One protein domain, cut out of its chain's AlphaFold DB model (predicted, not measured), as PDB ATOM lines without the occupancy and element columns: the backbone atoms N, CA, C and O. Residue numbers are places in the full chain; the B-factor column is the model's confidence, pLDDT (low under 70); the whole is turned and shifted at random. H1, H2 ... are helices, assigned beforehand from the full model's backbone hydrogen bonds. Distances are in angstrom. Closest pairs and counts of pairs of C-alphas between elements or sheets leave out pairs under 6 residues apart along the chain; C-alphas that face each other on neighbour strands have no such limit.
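This is residues 2 to 77 of the 478 residues of an uncharacterized protein of Noviherbaspirillum sp. Root189 (UniProt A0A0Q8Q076). The longest helix, H2, runs through the middle, and H1 and the short H5 both touch it and each other, so that these three helices form a crossed group at nearly right angles. Two short helices extend the body beyond them: H3 packs on the later part of H2, and H4 touches no helix. The printed part has 76 residues with five named helices, H1 to H5 in that order along the chain, and no named strand; its class is all helix. It is compact, with a radius of gyration of the C-alphas of 12.4 A, and its outline is rounded, spanning 32 by 25 by 24 A.

H1, residues 2 to 17, starts at C-alpha 2 at (132.381, 119.125, 179.983) and measures 23.2 A from first to last C-alpha. H2, residues 24 to 43, starts at C-alpha 24 at (154.300, 119.205, 192.673) and measures 28.8 A. H3 is residues 50 to 54, and H4 is residues 59 to 64. H5, residues 69 to 76, measures 10.8 A and ends at C-alpha 76 at (141.673, 130.070, 181.726).

H2 is the hub, touching three other helices. Residues 12 to 16 of H1 touch residues 26 to 34 of H2; the closest C-alphas, of Leu 15 and Leu 30, are 6.0 A apart, and the lines are about perpendicular at 79 degrees. H5 touches residues 29 to 36 of H2, with the C-alphas of Tyr 33 and Met 72 closest at 5.5 A, about perpendicular at 87 degrees. H5 also touches residues 5 to 12 of H1, with the C-alphas of Trp 9 and Gly 75 closest at 5.5 A, about perpendicular at 89 degrees. The helix packing is mostly crossed, with no shallow tilt among these three pairs. Residues 35 to 43 of H2 touch H3, the closest C-alphas being those of Ala 39 and Ile 53, 5.8 A apart. H4 is close to H3 but not clearly touching, with the C-alphas of Tyr 54 and Phe 62 closest at 6.5 A. H4 is apart from H1, H2 and H5. In all five helices every backbone O i to N i+4 pair is within hydrogen-bond range.

The two C-alphas farthest apart, those of Phe 3 and Asp 56, are 36.2 A apart. The printed part has no cut and no long link; the links from H3 to H4 and from H4 to H5 are tight. The mean pLDDT of the printed part is 91.3, and residue 19 is the one residue under 70.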
ATOM      1  N   TRP A   2     132.826 117.768 179.589       92.06
ATOM      2  CA  TRP A   2     132.381 119.125 179.983       92.06
ATOM      3  C   TRP A   2     132.660 119.431 181.463       92.06
ATOM      4  O   TRP A   2     133.301 120.426 181.786       92.06
ATOM      5  N   PHE A   3     132.256 118.533 182.365       92.88
ATOM      6  CA  PHE A   3     132.512 118.702 183.797       92.88
ATOM      7  C   PHE A   3     134.006 118.713 184.146       92.88
ATOM      8  O   PHE A   3     134.391 119.391 185.089       92.88
ATOM      9  N   ASP A   4     134.856 118.059 183.348       92.69
ATOM     10  CA  ASP A   4     136.311 118.131 183.525       92.69
ATOM     11  C   ASP A   4     136.839 119.534 183.201       92.69
ATOM     12  O   ASP A   4     137.766 120.008 183.853       92.69
ATOM     13  N   ALA A   5     136.253 120.217 182.209       94.25
ATOM     14  CA  ALA A   5     136.582 121.606 181.894       94.25
ATOM     15  C   ALA A   5     136.191 122.536 183.045       94.25
ATOM     16  O   ALA A   5     137.001 123.343 183.494       94.25
ATOM     17  N   VAL A   6     134.976 122.355 183.565       94.75
ATOM     18  CA  VAL A   6     134.457 123.114 184.703       94.75
ATOM     19  C   VAL A   6     135.330 122.915 185.943       94.75
ATOM     20  O   VAL A   6     135.821 123.892 186.503       94.75
ATOM     21  N   TYR A   7     135.610 121.662 186.310       95.06
ATOM     22  CA  TYR A   7     136.485 121.326 187.434       95.06
ATOM     23  C   TYR A   7     137.892 121.908 187.258       95.06
ATOM     24  O   TYR A   7     138.487 122.435 188.194       95.06
ATOM     25  N   ARG A   8     138.431 121.868 186.034       95.19
ATOM     26  CA  ARG A   8     139.739 122.452 185.717       95.19
ATOM     27  C   ARG A   8     139.767 123.966 185.937       95.19
ATOM     28  O   ARG A   8     140.789 124.478 186.394       95.19
ATOM     29  N   TRP A   9     138.688 124.682 185.626       95.44
ATOM     30  CA  TRP A   9     138.591 126.123 185.873       95.44
ATOM     31  C   TRP A   9     138.436 126.452 187.354       95.44
ATOM     32  O   TRP A   9     139.138 127.337 187.832       95.44
ATOM     33  N   GLU A  10     137.614 125.702 188.085       94.25
ATOM     34  CA  GLU A  10     137.472 125.851 189.541       94.25
ATOM     35  C   GLU A  10     138.798 125.604 190.250       94.25
ATOM     36  O   GLU A  10     139.250 126.430 191.034       94.25
ATOM     37  N   LYS A  11     139.490 124.524 189.878       94.12
ATOM     38  CA  LYS A  11     140.827 124.228 190.387       94.12
ATOM     39  C   LYS A  11     141.829 125.330 190.044       94.12
ATOM     40  O   LYS A  11     142.718 125.631 190.832       94.12
ATOM     41  N   THR A  12     141.716 125.939 188.864       94.31
ATOM     42  CA  THR A  12     142.568 127.079 188.492       94.31
ATOM     43  C   THR A  12     142.307 128.274 189.409       94.31
ATOM     44  O   THR A  12     143.257 128.886 189.882       94.31
ATOM     45  N   GLU A  13     141.044 128.588 189.695       93.94
ATOM     46  CA  GLU A  13     140.661 129.670 190.612       93.94
ATOM     47  C   GLU A  13     141.132 129.391 192.046       93.94
ATOM     48  O   GLU A  13     141.749 130.255 192.663       93.94
ATOM     49  N   GLU A  14     140.940 128.168 192.539       93.69
ATOM     50  CA  GLU A  14     141.407 127.724 193.854       93.69
ATOM     51  C   GLU A  14     142.933 127.836 193.993       93.69
ATOM     52  O   GLU A  14     143.436 128.399 194.969       93.69
ATOM     53  N   LEU A  15     143.693 127.370 192.997       93.75
ATOM     54  CA  LEU A  15     145.155 127.468 193.010       93.75
ATOM     55  C   LEU A  15     145.634 128.922 192.997       93.75
ATOM     56  O   LEU A  15     146.623 129.245 193.643       93.75
ATOM     57  N   MET A  16     144.938 129.804 192.279       91.75
ATOM     58  CA  MET A  16     145.285 131.224 192.221       91.75
ATOM     59  C   MET A  16     144.916 131.990 193.503       91.75
ATOM     60  O   MET A  16     145.492 133.052 193.742       91.75
ATOM     61  N   LEU A  17     143.977 131.479 194.310       91.00
ATOM     62  CA  LEU A  17     143.560 132.063 195.593       91.00
ATOM     63  C   LEU A  17     144.316 131.495 196.806       91.00
ATOM     64  O   LEU A  17     144.482 132.189 197.808       91.00
ATOM     65  N   SER A  18     144.738 130.233 196.745       81.69
ATOM     66  CA  SER A  18     145.407 129.540 197.851       81.69
ATOM     67  C   SER A  18     146.870 129.973 198.022       81.69
ATOM     68  O   SER A  18     147.554 130.346 197.071       81.69
ATOM     69  N   GLN A  19     147.367 129.929 199.265       65.94
ATOM     70  CA  GLN A  19     148.729 130.371 199.603       65.94
ATOM     71  C   GLN A  19     149.814 129.316 199.312       65.94
ATOM     72  O   GLN A  19     150.982 129.682 199.201       65.94
ATOM     73  N   ALA A  20     149.461 128.029 199.177       77.69
ATOM     74  CA  ALA A  20     150.429 126.966 198.898       77.69
ATOM     75  C   ALA A  20     149.816 125.794 198.098       77.69
ATOM     76  O   ALA A  20     148.738 125.316 198.458       77.69
ATOM     77  N   PRO A  21     150.496 125.295 197.045       85.69
ATOM     78  CA  PRO A  21     150.050 124.129 196.286       85.69
ATOM     79  C   PRO A  21     150.182 122.840 197.110       85.69
ATOM     80  O   PRO A  21     151.164 122.646 197.822       85.69
ATOM     81  N   SER A  22     149.227 121.918 196.970       85.31
ATOM     82  CA  SER A  22     149.194 120.669 197.749       85.31
ATOM     83  C   SER A  22     150.164 119.585 197.261       85.31
ATOM     84  O   SER A  22     150.394 118.608 197.969       85.31
ATOM     85  N   ASN A  23     150.697 119.701 196.041       91.56
ATOM     86  CA  ASN A  23     151.642 118.754 195.441       91.56
ATOM     87  C   ASN A  23     152.417 119.404 194.274       91.56
ATOM     88  O   ASN A  23     152.061 120.485 193.798       91.56
ATOM     89  N   ASP A  24     153.438 118.711 193.761       90.75
ATOM     90  CA  ASP A  24     154.300 119.205 192.673       90.75
ATOM     91  C   ASP A  24     153.551 119.494 191.363       90.75
ATOM     92  O   ASP A  24     153.904 120.421 190.628       90.75
ATOM     93  N   LYS A  25     152.492 118.729 191.058       91.31
ATOM     94  CA  LYS A  25     151.670 118.966 189.859       91.31
ATOM     95  C   LYS A  25     150.911 120.282 189.985       91.31
ATOM     96  O   LYS A  25     150.892 121.069 189.041       91.31
ATOM     97  N   ASP A  26     150.339 120.542 191.152       92.44
ATOM     98  CA  ASP A  26     149.620 121.777 191.449       92.44
ATOM     99  C   ASP A  26     150.568 122.978 191.475       92.44
ATOM    100  O   ASP A  26     150.240 124.026 190.922       92.44
ATOM    101  N   ALA A  27     151.793 122.801 191.981       91.88
ATOM    102  CA  ALA A  27     152.840 123.814 191.898       91.88
ATOM    103  C   ALA A  27     153.224 124.132 190.439       91.88
ATOM    104  O   ALA A  27     153.421 125.293 190.071       91.88
ATOM    105  N   ALA A  28     153.314 123.121 189.570       92.75
ATOM    106  CA  ALA A  28     153.577 123.319 188.145       92.75
ATOM    107  C   ALA A  28     152.421 124.045 187.428       92.75
ATOM    108  O   ALA A  28     152.671 124.951 186.627       92.75
ATOM    109  N   LEU A  29     151.168 123.691 187.731       94.38
ATOM    110  CA  LEU A  29     149.983 124.365 187.189       94.38
ATOM    111  C   LEU A  29     149.908 125.825 187.644       94.38
ATOM    112  O   LEU A  29     149.757 126.713 186.806       94.38
ATOM    113  N   LEU A  30     150.099 126.083 188.939       94.62
ATOM    114  CA  LEU A  30     150.078 127.430 189.506       94.62
ATOM    115  C   LEU A  30     151.120 128.340 188.842       94.62
ATOM    116  O   LEU A  30     150.780 129.437 188.401       94.62
ATOM    117  N   ARG A  31     152.360 127.858 188.663       94.00
ATOM    118  CA  ARG A  31     153.410 128.602 187.941       94.00
ATOM    119  C   ARG A  31     152.986 128.972 186.520       94.00
ATOM    120  O   ARG A  31     153.227 130.092 186.071       94.00
ATOM    121  N   ASN A  32     152.334 128.049 185.811       95.19
ATOM    122  CA  ASN A  32     151.815 128.313 184.473       95.19
ATOM    123  C   ASN A  32     150.740 129.412 184.496       95.19
ATOM    124  O   ASN A  32     150.810 130.363 183.716       95.19
ATOM    125  N   TYR A  33     149.771 129.318 185.403       95.06
ATOM    126  CA  TYR A  33     148.666 130.273 185.489       95.06
ATOM    127  C   TYR A  33     149.117 131.672 185.917       95.06
ATOM    128  O   TYR A  33     148.681 132.657 185.321       95.06
ATOM    129  N   GLN A  34     150.057 131.774 186.858       94.31
ATOM    130  CA  GLN A  34     150.658 133.048 187.263       94.31
ATOM    131  C   GLN A  34     151.408 133.716 186.106       94.31
ATOM    132  O   GLN A  34     151.223 134.908 185.857       94.31
ATOM    133  N   LYS A  35     152.204 132.949 185.346       93.81
ATOM    134  CA  LYS A  35     152.910 133.461 184.161       93.81
ATOM    135  C   LYS A  35     151.929 133.969 183.101       93.81
ATOM    136  O   LYS A  35     152.167 135.023 182.512       93.81
ATOM    137  N   PHE A  36     150.817 133.262 182.894       94.12
ATOM    138  CA  PHE A  36     149.760 133.688 181.979       94.12
ATOM    139  C   PHE A  36     149.073 134.978 182.442       94.12
ATOM    140  O   PHE A  36     148.961 135.915 181.656       94.12
ATOM    141  N   GLN A  37     148.671 135.070 183.715       93.69
ATOM    142  CA  GLN A  37     148.051 136.287 184.249       93.69
ATOM    143  C   GLN A  37     148.983 137.497 184.179       93.69
ATOM    144  O   GLN A  37     148.530 138.595 183.862       93.69
ATOM    145  N   LEU A  38     150.279 137.308 184.440       93.44
ATOM    146  CA  LEU A  38     151.267 138.372 184.286       93.44
ATOM    147  C   LEU A  38     151.329 138.860 182.833       93.44
ATOM    148  O   LEU A  38     151.273 140.064 182.601       93.44
ATOM    149  N   ALA A  39     151.390 137.943 181.863       92.62
ATOM    150  CA  ALA A  39     151.391 138.300 180.445       92.62
ATOM    151  C   ALA A  39     150.116 139.067 180.054       92.62
ATOM    152  O   ALA A  39     150.209 140.128 179.444       92.62
ATOM    153  N   VAL A  40     148.938 138.591 180.474       93.12
ATOM    154  CA  VAL A  40     147.652 139.273 180.234       93.12
ATOM    155  C   VAL A  40     147.661 140.697 180.798       93.12
ATOM    156  O   VAL A  40     147.267 141.628 180.100       93.12
ATOM    157  N   ARG A  41     148.152 140.891 182.030       93.81
ATOM    158  CA  ARG A  41     148.222 142.216 182.672       93.81
ATOM    159  C   ARG A  41     149.181 143.172 181.965       93.81
ATOM    160  O   ARG A  41     148.860 144.345 181.839       93.81
ATOM    161  N   VAL A  42     150.344 142.685 181.529       93.12
ATOM    162  CA  VAL A  42     151.369 143.516 180.870       93.12
ATOM    163  C   VAL A  42     150.941 143.915 179.458       93.12
ATOM    164  O   VAL A  42     151.141 145.055 179.055       93.12
ATOM    165  N   ILE A  43     150.358 142.984 178.705       91.00
ATOM    166  CA  ILE A  43     150.006 143.195 177.295       91.00
ATOM    167  C   ILE A  43     148.650 143.901 177.165       91.00
ATOM    168  O   ILE A  43     148.390 144.562 176.164       91.00
ATOM    169  N   GLY A  44     147.770 143.746 178.159       90.19
ATOM    170  CA  GLY A  44     146.395 144.242 178.100       90.19
ATOM    171  C   GLY A  44     145.496 143.434 177.161       90.19
ATOM    172  O   GLY A  44     144.397 143.875 176.846       90.19
ATOM    173  N   ASN A  45     145.943 142.257 176.711       90.50
ATOM    174  CA  ASN A  45     145.162 141.345 175.878       90.50
ATOM    175  C   ASN A  45     144.797 140.090 176.696       90.50
ATOM    176  O   ASN A  45     145.700 139.455 177.249       90.50
ATOM    177  N   PRO A  46     143.516 139.682 176.763       92.19
ATOM    178  CA  PRO A  46     143.075 138.502 177.515       92.19
ATOM    179  C   PRO A  46     143.570 137.174 176.928       92.19
ATOM    180  O   PRO A  46     143.553 136.151 177.620       92.19
ATOM    181  N   LYS A  47     144.035 137.172 175.674       89.69
ATOM    182  CA  LYS A  47     144.667 136.037 174.999       89.69
ATOM    183  C   LYS A  47     145.970 136.476 174.305       89.69
ATOM    184  O   LYS A  47     146.017 136.558 173.075       89.69
ATOM    185  N   PRO A  48     147.055 136.669 175.069       88.81
ATOM    186  CA  PRO A  48     148.374 136.901 174.508       88.81
ATOM    187  C   PRO A  48     148.775 135.797 173.523       88.81
ATOM    188  O   PRO A  48     148.500 134.608 173.732       88.81
ATOM    189  N   SER A  49     149.447 136.175 172.445       86.88
ATOM    190  CA  SER A  49     150.075 135.238 171.525       86.88
ATOM    191  C   SER A  49     151.202 134.470 172.217       86.88
ATOM    192  O   SER A  49     151.803 134.929 173.186       86.88
ATOM    193  N   GLY A  50     151.546 133.296 171.678       85.06
ATOM    194  CA  GLY A  50     152.635 132.489 172.234       85.06
ATOM    195  C   GLY A  50     153.944 133.271 172.370       85.06
ATOM    196  O   GLY A  50     154.585 133.177 173.406       85.06
ATOM    197  N   LYS A  51     154.287 134.108 171.378       85.69
ATOM    198  CA  LYS A  51     155.496 134.946 171.421       85.69
ATOM    199  C   LYS A  51     155.472 135.936 172.583       85.69
ATOM    200  O   LYS A  51     156.475 136.078 173.269       85.69
ATOM    201  N   GLU A  52     154.334 136.575 172.826       88.88
ATOM    202  CA  GLU A  52     154.220 137.546 173.914       88.88
ATOM    203  C   GLU A  52     154.230 136.860 175.292       88.88
ATOM    204  O   GLU A  52     154.717 137.431 176.261       88.88
ATOM    205  N   ILE A  53     153.772 135.603 175.384       88.94
ATOM    206  CA  ILE A  53     153.892 134.788 176.608       88.94
ATOM    207  C   ILE A  53     155.346 134.354 176.853       88.94
ATOM    208  O   ILE A  53     155.788 134.307 178.006       88.94
ATOM    209  N   TYR A  54     156.086 134.014 175.791       89.62
ATOM    210  CA  TYR A  54     157.492 133.605 175.892       89.62
ATOM    211  C   TYR A  54     158.387 134.762 176.358       89.62
ATOM    212  O   TYR A  54     159.318 134.537 177.132       89.62
ATOM    213  N   GLY A  55     158.076 135.993 175.932       87.06
ATOM    214  CA  GLY A  55     158.935 137.155 176.155       87.06
ATOM    215  C   GLY A  55     160.284 136.952 175.468       87.06
ATOM    216  O   GLY A  55     160.329 136.567 174.301       87.06
ATOM    217  N   ASP A  56     161.371 137.131 176.216       88.00
ATOM    218  CA  ASP A  56     162.739 136.954 175.707       88.00
ATOM    219  C   ASP A  56     163.182 135.482 175.630       88.00
ATOM    220  O   ASP A  56     164.267 135.172 175.136       88.00
ATOM    221  N   MET A  57     162.366 134.543 176.126       90.88
ATOM    222  CA  MET A  57     162.711 133.122 176.106       90.88
ATOM    223  C   MET A  57     162.481 132.516 174.720       90.88
ATOM    224  O   MET A  57     161.454 132.743 174.077       90.88
ATOM    225  N   SER A  58     163.389 131.636 174.290       90.56
ATOM    226  CA  SER A  58     163.089 130.733 173.180       90.56
ATOM    227  C   SER A  58     162.007 129.727 173.594       90.56
ATOM    228  O   SER A  58     161.820 129.424 174.778       90.56
ATOM    229  N   LYS A  59     161.296 129.169 172.609       88.38
ATOM    230  CA  LYS A  59     160.251 128.161 172.849       88.38
ATOM    231  C   LYS A  59     160.788 126.942 173.617       88.38
ATOM    232  O   LYS A  59     160.096 126.433 174.496       88.38
ATOM    233  N   ASP A  60     162.008 126.506 173.313       90.88
ATOM    234  CA  ASP A  60     162.612 125.318 173.926       90.88
ATOM    235  C   ASP A  60     163.001 125.570 175.388       90.88
ATOM    236  O   ASP A  60     162.757 124.730 176.257       90.88
ATOM    237  N   VAL A  61     163.523 126.765 175.695       91.56
ATOM    238  CA  VAL A  61     163.817 127.181 177.077       91.56
ATOM    239  C   VAL A  61     162.523 127.315 177.881       91.56
ATOM    240  O   VAL A  61     162.444 126.853 179.017       91.56
ATOM    241  N   PHE A  62     161.477 127.883 177.278       92.56
ATOM    242  CA  PHE A  62     160.163 128.007 177.907       92.56
ATOM    243  C   PHE A  62     159.590 126.642 178.319       92.56
ATOM    244  O   PHE A  62     159.113 126.485 179.444       92.56
ATOM    245  N   GLN A  63     159.681 125.642 177.436       91.50
ATOM    246  CA  GLN A  63     159.209 124.283 177.714       91.50
ATOM    247  C   GLN A  63     160.084 123.558 178.742       91.50
ATOM    248  O   GLN A  63     159.544 122.932 179.653       91.50
ATOM    249  N   THR A  64     161.411 123.693 178.649       92.19
ATOM    250  CA  THR A  64     162.361 123.129 179.626       92.19
ATOM    251  C   THR A  64     162.111 123.669 181.039       92.19
ATOM    252  O   THR A  64     162.202 122.928 182.013       92.19
ATOM    253  N   ASN A  65     161.684 124.929 181.157       91.25
ATOM    254  CA  ASN A  65     161.299 125.548 182.430       91.25
ATOM    255  C   ASN A  65     159.923 125.089 182.962       91.25
ATOM    256  O   ASN A  65     159.448 125.603 183.977       91.25
ATOM    257  N   GLY A  66     159.266 124.134 182.297       91.69
ATOM    258  CA  GLY A  66     157.982 123.568 182.711       91.69
ATOM    259  C   GLY A  66     156.759 124.405 182.319       91.69
ATOM    260  O   GLY A  66     155.662 124.161 182.833       91.69
ATOM    261  N   TYR A  67     156.911 125.386 181.424       94.19
ATOM    262  CA  TYR A  67     155.793 126.189 180.940       94.19
ATOM    263  C   TYR A  67     155.152 125.610 179.670       94.19
ATOM    264  O   TYR A  67     155.811 125.107 178.762       94.19
ATOM    265  N   SER A  68     153.828 125.728 179.578       92.75
ATOM    266  CA  SER A  68     153.013 125.210 178.482       92.75
ATOM    267  C   SER A  68     151.849 126.154 178.186       92.75
ATOM    268  O   SER A  68     150.894 126.253 178.955       92.75
ATOM    269  N   VAL A  69     151.888 126.814 177.022       90.88
ATOM    270  CA  VAL A  69     150.792 127.683 176.549       90.88
ATOM    271  C   VAL A  69     149.453 126.932 176.459       90.88
ATOM    272  O   VAL A  69     148.452 127.482 176.915       90.88
ATOM    273  N   PRO A  70     149.379 125.687 175.939       90.94
ATOM    274  CA  PRO A  70     148.141 124.911 175.997       90.94
ATOM    275  C   PRO A  70     147.605 124.735 177.423       90.94
ATOM    276  O   PRO A  70     146.411 124.913 177.642       90.94
ATOM    277  N   THR A  71     148.472 124.443 178.398       92.94
ATOM    278  CA  THR A  71     148.074 124.296 179.809       92.94
ATOM    279  C   THR A  71     147.533 125.611 180.364       92.94
ATOM    280  O   THR A  71     146.446 125.633 180.937       92.94
ATOM    281  N   MET A  72     148.248 126.714 180.126       93.94
ATOM    282  CA  MET A  72     147.833 128.062 180.522       93.94
ATOM    283  C   MET A  72     146.450 128.423 179.969       93.94
ATOM    284  O   MET A  72     145.575 128.854 180.718       93.94
ATOM    285  N   LEU A  73     146.230 128.205 178.667       92.56
ATOM    286  CA  LEU A  73     144.965 128.527 178.010       92.56
ATOM    287  C   LEU A  73     143.820 127.647 178.511       92.56
ATOM    288  O   LEU A  73     142.772 128.184 178.842       92.56
ATOM    289  N   ARG A  74     144.013 126.327 178.623       93.06
ATOM    290  CA  ARG A  74     142.964 125.400 179.086       93.06
ATOM    291  C   ARG A  74     142.524 125.679 180.521       93.06
ATOM    292  O   ARG A  74     141.362 125.438 180.853       93.06
ATOM    293  N   GLY A  75     143.431 126.176 181.365       93.62
ATOM    294  CA  GLY A  75     143.104 126.626 182.718       93.62
ATOM    295  C   GLY A  75     142.244 127.889 182.742       93.62
ATOM    296  O   GLY A  75     141.423 128.038 183.636       93.62
ATOM    297  N   ASN A  76     142.356 128.770 181.742       93.44
ATOM    298  CA  ASN A  76     141.673 130.070 181.726       93.44
ATOM    299  C   ASN A  76     140.443 130.123 180.808       93.44
ATOM    300  O   ASN A  76     139.505 130.847 181.108       93.44
ATOM    301  N   TYR A  77     140.389 129.340 179.734       96.00
ATOM    302  CA  TYR A  77     139.326 129.401 178.729       96.00
ATOM    303  C   TYR A  77     138.960 128.001 178.213       96.00
ATOM    304  O   TYR A  77     139.761 127.069 178.357       96.00
TER     305      TYR A  77